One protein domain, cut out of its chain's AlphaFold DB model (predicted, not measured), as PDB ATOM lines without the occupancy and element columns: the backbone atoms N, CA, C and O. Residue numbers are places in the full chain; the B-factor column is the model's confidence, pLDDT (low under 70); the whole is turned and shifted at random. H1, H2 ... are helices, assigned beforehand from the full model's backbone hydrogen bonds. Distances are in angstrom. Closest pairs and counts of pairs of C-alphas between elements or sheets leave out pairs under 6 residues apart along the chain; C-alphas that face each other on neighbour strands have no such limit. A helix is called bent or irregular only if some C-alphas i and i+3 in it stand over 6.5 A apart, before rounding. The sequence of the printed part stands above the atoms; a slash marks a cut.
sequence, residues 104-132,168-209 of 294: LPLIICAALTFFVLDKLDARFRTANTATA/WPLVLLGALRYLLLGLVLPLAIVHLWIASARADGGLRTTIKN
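This is residues 104 to 132 and 168 to 209 of the 294 residues of an uncharacterized protein of Pyrinomonadaceae bacterium (UniProt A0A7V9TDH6). Two long helices, H1 and H2, lie side by side and run opposite ways, shifted along each other into a rod. Residues 126 to 132 of H1 stick out at one end; at the other, H2b reaches past H1, and the chain folds back into the short helix H3, which packs on H2b. H2 is bent but runs nearly straight. The printed part has 71 residues with three named helices, H1, H2 and H3 in chain order, no named strand, and the class all helix. It is only just extended, close to loose, with a radius of gyration of the C-alphas of 17.2 A and spans of 60 by 17 by 13 A.

Start with H1, residues 104 to 132. By its hydrogen bonds H2, residues 168 to 198, was assigned as one helix, but it is bent: C-alphas 182 and 185 are 6.9 A apart, and its arms H2a, residues 168 to 182, and H2b, residues 185 to 198, stand at a shallow tilt of 18 degrees. H1 and H2a touch, opposite ways at a shallow tilt of 12 degrees; look at their closest C-alphas, Asp 121 and Leu 170, 6.9 A apart. H1, with residues 106 to 110 alone, and H2b, with residues 185 to 189 alone, only just touch, with 3 pairs of C-alphas within 8 A; the closest are Leu 106 and Ile 189, 7.1 A apart, and the tilt is a shallow 7 degrees, opposite ways. H3, residues 203 to 208, touches residues 192 to 196 of H2b at a steep tilt of 62 degrees, opposite ways; the closest C-alphas, Ser 196 and Thr 206, are 6.0 A apart. H3 is apart from H1 and H2a. The helix packing is mostly aligned, only just, with 2 of 3 touching pairs at a shallow tilt. In H1, H2a, H2b and H3 every O i to N i+4 pair is within hydrogen-bond range.

Find C-alpha 104 at (196.225, 187.298, 266.006); from there H1 runs 42.4 A to residue 132. H2a begins at C-alpha 168, (192.340, 175.317, 235.125), and is 20.3 A long; H2b is 20.2 A. H3 ends at C-alpha 208, (182.884, 195.101, 267.912), 8.8 A from its first C-alpha.

The two C-alphas farthest apart, Ala 132 and Asp 200, are 60.0 A apart. Residues 133 to 167 are not printed, in the link across the cut from H1 to H2; C-alphas 132 and 168 are 16.1 A apart. The link from H2 to H3 is tight. No printed residue has a pLDDT under 70.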
ATOM      1  N   LEU A 104     196.309 188.716 265.659       95.31
ATOM      2  CA  LEU A 104     196.225 187.298 266.006       95.31
ATOM      3  C   LEU A 104     195.046 186.554 265.337       95.31
ATOM      4  O   LEU A 104     195.297 185.541 264.682       95.31
ATOM      5  N   PRO A 105     193.784 187.034 265.399       93.06
ATOM      6  CA  PRO A 105     192.677 186.362 264.718       93.06
ATOM      7  C   PRO A 105     192.838 186.331 263.192       93.06
ATOM      8  O   PRO A 105     192.442 185.350 262.562       93.06
ATOM      9  N   LEU A 106     193.447 187.357 262.584       93.56
ATOM     10  CA  LEU A 106     193.730 187.350 261.145       93.56
ATOM     11  C   LEU A 106     194.832 186.351 260.791       93.56
ATOM     12  O   LEU A 106     194.704 185.669 259.781       93.56
ATOM     13  N   ILE A 107     195.873 186.230 261.614       94.62
ATOM     14  CA  ILE A 107     196.944 185.241 261.417       94.62
ATOM     15  C   ILE A 107     196.369 183.822 261.489       94.62
ATOM     16  O   ILE A 107     196.657 183.000 260.622       94.62
ATOM     17  N   ILE A 108     195.496 183.547 262.465       95.88
ATOM     18  CA  ILE A 108     194.796 182.257 262.572       95.88
ATOM     19  C   ILE A 108     193.928 182.010 261.331       95.88
ATOM     20  O   ILE A 108     193.979 180.927 260.749       95.88
ATOM     21  N   CYS A 109     193.172 183.016 260.882       93.50
ATOM     22  CA  CYS A 109     192.358 182.923 259.669       93.50
ATOM     23  C   CYS A 109     193.213 182.650 258.416       93.50
ATOM     24  O   CYS A 109     192.846 181.830 257.573       93.50
ATOM     25  N   ALA A 110     194.382 183.283 258.315       94.00
ATOM     26  CA  ALA A 110     195.333 183.077 257.228       94.00
ATOM     27  C   ALA A 110     195.896 181.655 257.221       94.00
ATOM     28  O   ALA A 110     195.892 181.001 256.178       94.00
ATOM     29  N   ALA A 111     196.319 181.157 258.387       96.31
ATOM     30  CA  ALA A 111     196.810 179.793 258.549       96.31
ATOM     31  C   ALA A 111     195.723 178.762 258.206       96.31
ATOM     32  O   ALA A 111     195.989 177.801 257.484       96.31
ATOM     33  N   LEU A 112     194.480 178.991 258.645       96.06
ATOM     34  CA  LEU A 112     193.345 178.130 258.311       96.06
ATOM     35  C   LEU A 112     193.051 178.144 256.805       96.06
ATOM     36  O   LEU A 112     192.848 177.092 256.205       96.06
ATOM     37  N   THR A 113     193.068 179.324 256.185       93.25
ATOM     38  CA  THR A 113     192.878 179.481 254.736       93.25
ATOM     39  C   THR A 113     193.955 178.720 253.970       93.25
ATOM     40  O   THR A 113     193.638 177.961 253.059       93.25
ATOM     41  N   PHE A 114     195.219 178.864 254.370       94.75
ATOM     42  CA  PHE A 114     196.344 178.141 253.780       94.75
ATOM     43  C   PHE A 114     196.163 176.625 253.891       94.75
ATOM     44  O   PHE A 114     196.239 175.920 252.888       94.75
ATOM     45  N   PHE A 115     195.829 176.136 255.086       96.88
ATOM     46  CA  PHE A 115     195.584 174.719 255.337       96.88
ATOM     47  C   PHE A 115     194.446 174.153 254.473       96.88
ATOM     48  O   PHE A 115     194.576 173.073 253.895       96.88
ATOM     49  N   VAL A 116     193.331 174.881 254.354       96.44
ATOM     50  CA  VAL A 116     192.195 174.466 253.518       96.44
ATOM     51  C   VAL A 116     192.589 174.437 252.041       96.44
ATOM     52  O   VAL A 116     192.282 173.461 251.357       96.44
ATOM     53  N   LEU A 117     193.286 175.464 251.552       94.44
ATOM     54  CA  LEU A 117     193.718 175.540 250.155       94.44
ATOM     55  C   LEU A 117     194.717 174.431 249.802       94.44
ATOM     56  O   LEU A 117     194.560 173.803 248.759       94.44
ATOM     57  N   ASP A 118     195.675 174.128 250.678       95.56
ATOM     58  CA  ASP A 118     196.628 173.028 250.472       95.56
ATOM     59  C   ASP A 118     195.926 171.665 250.462       95.56
ATOM     60  O   ASP A 118     196.209 170.810 249.619       95.56
ATOM     61  N   LYS A 119     194.947 171.467 251.353       96.75
ATOM     62  CA  LYS A 119     194.153 170.234 251.383       96.75
ATOM     63  C   LYS A 119     193.292 170.074 250.126       96.75
ATOM     64  O   LYS A 119     193.104 168.949 249.661       96.75
ATOM     65  N   LEU A 120     192.768 171.169 249.577       96.44
ATOM     66  CA  LEU A 120     192.044 171.160 248.305       96.44
ATOM     67  C   LEU A 120     192.984 170.875 247.127       96.44
ATOM     68  O   LEU A 120     192.645 170.036 246.296       96.44
ATOM     69  N   ASP A 121     194.166 171.498 247.085       95.06
ATOM     70  CA  ASP A 121     195.174 171.242 246.045       95.06
ATOM     71  C   ASP A 121     195.560 169.752 246.012       95.06
ATOM     72  O   ASP A 121     195.480 169.099 244.968       95.06
ATOM     73  N   ALA A 122     195.850 169.165 247.178       95.31
ATOM     74  CA  ALA A 122     196.162 167.742 247.290       95.31
ATOM     75  C   ALA A 122     195.045 166.842 246.726       95.31
ATOM     76  O   ALA A 122     195.335 165.899 245.990       95.31
ATOM     77  N   ARG A 123     193.770 167.159 247.003       95.88
ATOM     78  CA  ARG A 123     192.612 166.408 246.476       95.88
ATOM     79  C   ARG A 123     192.467 166.521 244.958       95.88
ATOM     80  O   ARG A 123     192.134 165.536 244.304       95.88
ATOM     81  N   PHE A 124     192.713 167.696 244.382       94.19
ATOM     82  CA  PHE A 124     192.654 167.861 242.927       94.19
ATOM     83  C   PHE A 124     193.805 167.138 242.222       94.19
ATOM     84  O   PHE A 124     193.615 166.597 241.133       94.19
ATOM     85  N   ARG A 125     194.990 167.083 242.841       93.50
ATOM     86  CA  ARG A 125     196.128 166.330 242.297       93.50
ATOM     87  C   ARG A 125     195.852 164.832 242.261       93.50
ATOM     88  O   ARG A 125     196.084 164.228 241.218       93.50
ATOM     89  N   THR A 126     195.312 164.260 243.339       95.19
ATOM     90  CA  THR A 126     194.998 162.823 243.392       95.19
ATOM     91  C   THR A 126     193.883 162.429 242.422       95.19
ATOM     92  O   THR A 126     193.995 161.403 241.750       95.19
ATOM     93  N   ALA A 127     192.843 163.258 242.278       93.25
ATOM     94  CA  ALA A 127     191.771 163.019 241.309       93.25
ATOM     95  C   ALA A 127     192.294 163.014 239.860       93.25
ATOM     96  O   ALA A 127     191.993 162.105 239.088       93.25
ATOM     97  N   ASN A 128     193.148 163.980 239.505       90.81
ATOM     98  CA  ASN A 128     193.726 164.051 238.162       90.81
ATOM     99  C   ASN A 128     194.643 162.854 237.864       90.81
ATOM    100  O   ASN A 128     194.625 162.343 236.746       90.81
ATOM    101  N   THR A 129     195.415 162.370 238.845       92.12
ATOM    102  CA  THR A 129     196.255 161.177 238.650       92.12
ATOM    103  C   THR A 129     195.431 159.905 238.454       92.12
ATOM    104  O   THR A 129     195.804 159.100 237.609       92.12
ATOM    105  N   ALA A 130     194.297 159.757 239.152       93.06
ATOM    106  CA  ALA A 130     193.417 158.591 239.009       93.06
ATOM    107  C   ALA A 130     192.776 158.514 237.611       93.06
ATOM    108  O   ALA A 130     192.808 157.473 236.962       93.06
ATOM    109  N   THR A 131     192.289 159.644 237.086       89.12
ATOM    110  CA  THR A 131     191.735 159.691 235.717       89.12
ATOM    111  C   THR A 131     192.790 159.445 234.631       89.12
ATOM    112  O   THR A 131     192.476 158.960 233.543       89.12
ATOM    113  N   ALA A 132     194.057 159.783 234.906       87.38
ATOM    114  CA  ALA A 132     195.157 159.556 233.977       87.38
ATOM    115  C   ALA A 132     195.605 158.086 233.944       87.38
ATOM    116  O   ALA A 132     196.013 157.619 232.882       87.38
ATOM    117  N   TRP A 168     192.995 174.063 234.730       94.69
ATOM    118  CA  TRP A 168     192.340 175.317 235.125       94.69
ATOM    119  C   TRP A 168     191.923 175.393 236.605       94.69
ATOM    120  O   TRP A 168     192.149 176.448 237.199       94.69
ATOM    121  N   PRO A 169     191.411 174.322 237.255       93.81
ATOM    122  CA  PRO A 169     191.089 174.369 238.683       93.81
ATOM    123  C   PRO A 169     192.305 174.673 239.563       93.81
ATOM    124  O   PRO A 169     192.203 175.437 240.519       93.81
ATOM    125  N   LEU A 170     193.473 174.130 239.207       92.19
ATOM    126  CA  LEU A 170     194.718 174.366 239.932       92.19
ATOM    127  C   LEU A 170     195.201 175.811 239.753       92.19
ATOM    128  O   LEU A 170     195.642 176.442 240.712       92.19
ATOM    129  N   VAL A 171     195.073 176.349 238.534       95.12
ATOM    130  CA  VAL A 171     195.398 177.754 238.237       95.12
ATOM    131  C   VAL A 171     194.473 178.691 239.015       95.12
ATOM    132  O   VAL A 171     194.953 179.644 239.626       95.12
ATOM    133  N   LEU A 172     193.168 178.401 239.056       95.94
ATOM    134  CA  LEU A 172     192.185 179.187 239.804       95.94
ATOM    135  C   LEU A 172     192.450 179.141 241.314       95.94
ATOM    136  O   LEU A 172     192.415 180.182 241.966       95.94
ATOM    137  N   LEU A 173     192.751 177.964 241.868       95.19
ATOM    138  CA  LEU A 173     193.067 177.800 243.289       95.19
ATOM    139  C   LEU A 173     194.355 178.544 243.667       95.19
ATOM    140  O   LEU A 173     194.405 179.220 244.695       95.19
ATOM    141  N   GLY A 174     195.372 178.475 242.804       94.62
ATOM    142  CA  GLY A 174     196.597 179.258 242.942       94.62
ATOM    143  C   GLY A 174     196.320 180.761 242.904       94.62
ATOM    144  O   GLY A 174     196.736 181.487 243.807       94.62
ATOM    145  N   ALA A 175     195.556 181.233 241.917       96.06
ATOM    146  CA  ALA A 175     195.168 182.638 241.808       96.06
ATOM    147  C   ALA A 175     194.389 183.115 243.045       96.06
ATOM    148  O   ALA A 175     194.689 184.180 243.585       96.06
ATOM    149  N   LEU A 176     193.450 182.306 243.547       95.88
ATOM    150  CA  LEU A 176     192.695 182.594 244.766       95.88
ATOM    151  C   LEU A 176     193.610 182.677 245.995       95.88
ATOM    152  O   LEU A 176     193.462 183.593 246.802       95.88
ATOM    153  N   ARG A 177     194.587 181.771 246.120       95.00
ATOM    154  CA  ARG A 177     195.594 181.799 247.192       95.00
ATOM    155  C   ARG A 177     196.396 183.096 247.171       95.00
ATOM    156  O   ARG A 177     196.526 183.743 248.209       95.00
ATOM    157  N   TYR A 178     196.899 183.497 246.005       94.88
ATOM    158  CA  TYR A 178     197.648 184.747 245.865       94.88
ATOM    159  C   TYR A 178     196.773 185.979 246.103       94.88
ATOM    160  O   TYR A 178     197.225 186.920 246.748       94.88
ATOM    161  N   LEU A 179     195.516 185.971 245.658       95.69
ATOM    162  CA  LEU A 179     194.574 187.061 245.910       95.69
ATOM    163  C   LEU A 179     194.275 187.205 247.409       95.69
ATOM    164  O   LEU A 179     194.321 188.309 247.953       95.69
ATOM    165  N   LEU A 180     194.003 186.095 248.099       95.06
ATOM    166  CA  LEU A 180     193.685 186.113 249.525       95.06
ATOM    167  C   LEU A 180     194.886 186.555 250.367       95.06
ATOM    168  O   LEU A 180     194.746 187.437 251.214       95.06
ATOM    169  N   LEU A 181     196.064 185.981 250.114       92.50
ATOM    170  CA  LEU A 181     197.268 186.244 250.909       92.50
ATOM    171  C   LEU A 181     197.978 187.544 250.522       92.50
ATOM    172  O   LEU A 181     198.560 188.195 251.383       92.50
ATOM    173  N   GLY A 182     197.942 187.918 249.244       93.00
ATOM    174  CA  GLY A 182     198.650 189.083 248.716       93.00
ATOM    175  C   GLY A 182     197.827 190.368 248.707       93.00
ATOM    176  O   GLY A 182     198.410 191.446 248.753       93.00
ATOM    177  N   LEU A 183     196.492 190.278 248.665       95.56
ATOM    178  CA  LEU A 183     195.618 191.454 248.589       95.56
ATOM    179  C   LEU A 183     194.634 191.527 249.756       95.56
ATOM    180  O   LEU A 183     194.625 192.512 250.489       95.56
ATOM    181  N   VAL A 184     193.810 190.496 249.953       96.31
ATOM    182  CA  VAL A 184     192.674 190.565 250.891       96.31
ATOM    183  C   VAL A 184     193.144 190.676 252.339       96.31
ATOM    184  O   VAL A 184     192.724 191.579 253.065       96.31
ATOM    185  N   LEU A 185     194.028 189.775 252.761       95.88
ATOM    186  CA  LEU A 185     194.492 189.699 254.140       95.88
ATOM    187  C   LEU A 185     195.370 190.904 254.539       95.88
ATOM    188  O   LEU A 185     195.091 191.496 255.587       95.88
ATOM    189  N   PRO A 186     196.361 191.347 253.734       95.69
ATOM    190  CA  PRO A 186     197.140 192.540 254.054       95.69
ATOM    191  C   PRO A 186     196.293 193.818 254.063       95.69
ATOM    192  O   PRO A 186     196.507 194.712 254.877       95.69
ATOM    193  N   LEU A 187     195.293 193.924 253.188       96.38
ATOM    194  CA  LEU A 187     194.427 195.098 253.183       96.38
ATOM    195  C   LEU A 187     193.530 195.139 254.427       96.38
ATOM    196  O   LEU A 187     193.375 196.197 255.046       96.38
ATOM    197  N   ALA A 188     192.988 193.984 254.824       97.06
ATOM    198  CA  ALA A 188     192.204 193.835 256.043       97.06
ATOM    199  C   ALA A 188     193.026 194.166 257.299       97.06
ATOM    200  O   ALA A 188     192.556 194.923 258.152       97.06
ATOM    201  N   ILE A 189     194.259 193.650 257.398       96.88
ATOM    202  CA  ILE A 189     195.110 193.856 258.577       96.88
ATOM    203  C   ILE A 189     195.512 195.325 258.731       96.88
ATOM    204  O   ILE A 189     195.420 195.862 259.831       96.88
ATOM    205  N   VAL A 190     195.844 196.011 257.631       96.69
ATOM    206  CA  VAL A 190     196.208 197.435 257.655       96.69
ATOM    207  C   VAL A 190     195.048 198.299 258.142       96.69
ATOM    208  O   VAL A 190     195.239 199.144 259.014       96.69
ATOM    209  N   HIS A 191     193.829 198.079 257.645       96.31
ATOM    210  CA  HIS A 191     192.669 198.848 258.110       96.31
ATOM    211  C   HIS A 191     192.358 198.582 259.578       96.31
ATOM    212  O   HIS A 191     191.954 199.492 260.305       96.31
ATOM    213  N   LEU A 192     192.574 197.347 260.026       96.12
ATOM    214  CA  LEU A 192     192.396 196.992 261.419       96.12
ATOM    215  C   LEU A 192     193.467 197.640 262.310       96.12
ATOM    216  O   LEU A 192     193.135 198.121 263.393       96.12
ATOM    217  N   TRP A 193     194.711 197.756 261.833       96.62
ATOM    218  CA  TRP A 193     195.766 198.519 262.503       96.62
ATOM    219  C   TRP A 193     195.426 200.001 262.598       96.62
ATOM    220  O   TRP A 193     195.470 200.544 263.701       96.62
ATOM    221  N   ILE A 194     195.006 200.631 261.496       95.19
ATOM    222  CA  ILE A 194     194.588 202.043 261.474       95.19
ATOM    223  C   ILE A 194     193.445 202.275 262.470       95.19
ATOM    224  O   ILE A 194     193.493 203.209 263.268       95.19
ATOM    225  N   ALA A 195     192.430 201.407 262.464       94.75
ATOM    226  CA  ALA A 195     191.317 201.502 263.401       94.75
ATOM    227  C   ALA A 195     191.773 201.317 264.857       94.75
ATOM    228  O   ALA A 195     191.341 202.067 265.728       94.75
ATOM    229  N   SER A 196     192.672 200.363 265.119       94.69
ATOM    230  CA  SER A 196     193.195 200.105 266.465       94.69
ATOM    231  C   SER A 196     194.083 201.231 266.998       94.69
ATOM    232  O   SER A 196     194.037 201.512 268.190       94.69
ATOM    233  N   ALA A 197     194.842 201.905 266.126       93.31
ATOM    234  CA  ALA A 197     195.681 203.044 266.492       93.31
ATOM    235  C   ALA A 197     194.847 204.244 266.957       93.31
ATOM    236  O   ALA A 197     195.263 204.969 267.856       93.31
ATOM    237  N   ARG A 198     193.664 204.420 266.354       92.56
ATOM    238  CA  ARG A 198     192.730 205.523 266.629       92.56
ATOM    239  C   ARG A 198     191.729 205.226 267.743       92.56
ATOM    240  O   ARG A 198     191.022 206.122 268.188       92.56
ATOM    241  N   ALA A 199     191.590 203.967 268.145       90.50
ATOM    242  CA  ALA A 199     190.586 203.565 269.116       90.50
ATOM    243  C   ALA A 199     191.054 203.853 270.550       90.50
ATOM    244  O   ALA A 199     191.697 203.014 271.180       90.50
ATOM    245  N   ASP A 200     190.628 204.986 271.115       82.81
ATOM    246  CA  ASP A 200     190.863 205.314 272.534       82.81
ATOM    247  C   ASP A 200     190.266 204.260 273.492       82.81
ATOM    248  O   ASP A 200     190.785 204.014 274.580       82.81
ATOM    249  N   GLY A 201     189.198 203.574 273.061       78.31
ATOM    250  CA  GLY A 201     188.506 202.515 273.812       78.31
ATOM    251  C   GLY A 201     189.162 201.124 273.779       78.31
ATOM    252  O   GLY A 201     188.582 200.167 274.300       78.31
ATOM    253  N   GLY A 202     190.342 200.985 273.165       84.38
ATOM    254  CA  GLY A 202     191.126 199.746 273.150       84.38
ATOM    255  C   GLY A 202     190.574 198.621 272.260       84.38
ATOM    256  O   GLY A 202     189.754 198.824 271.369       84.38
ATOM    257  N   LEU A 203     191.038 197.389 272.496       91.50
ATOM    258  CA  LEU A 203     190.760 196.219 271.647       91.50
ATOM    259  C   LEU A 203     189.258 195.925 271.471       91.50
ATOM    260  O   LEU A 203     188.811 195.535 270.391       91.50
ATOM    261  N   ARG A 204     188.463 196.109 272.532       93.06
ATOM    262  CA  ARG A 204     187.046 195.716 272.557       93.06
ATOM    263  C   ARG A 204     186.207 196.514 271.561       93.06
ATOM    264  O   ARG A 204     185.309 195.950 270.937       93.06
ATOM    265  N   THR A 205     186.476 197.811 271.410       92.06
ATOM    266  CA  THR A 205     185.755 198.661 270.452       92.06
ATOM    267  C   THR A 205     186.149 198.323 269.018       92.06
ATOM    268  O   THR A 205     185.273 198.269 268.154       92.06
ATOM    269  N   THR A 206     187.425 198.011 268.777       93.00
ATOM    270  CA  THR A 206     187.915 197.543 267.474       93.00
ATOM    271  C   THR A 206     187.229 196.239 267.070       93.00
ATOM    272  O   THR A 206     186.641 196.187 265.993       93.00
ATOM    273  N   ILE A 207     187.193 195.231 267.954       93.19
ATOM    274  CA  ILE A 207     186.559 193.927 267.675       93.19
ATOM    275  C   ILE A 207     185.068 194.083 267.354       93.19
ATOM    276  O   ILE A 207     184.598 193.550 266.349       93.19
ATOM    277  N   LYS A 208     184.321 194.862 268.150       94.75
ATOM    278  CA  LYS A 208     182.884 195.101 267.912       94.75
ATOM    279  C   LYS A 208     182.595 195.737 266.548       94.75
ATOM    280  O   LYS A 208     181.510 195.552 266.009       94.75
ATOM    281  N   ASN A 209     183.554 196.478 265.995       94.69
ATOM    282  CA  ASN A 209     183.407 197.191 264.731       94.69
ATOM    283  C   ASN A 209     184.134 196.520 263.551       94.69
ATOM    284  O   ASN A 209     184.130 197.092 262.459       94.69
TER     285      ASN A 209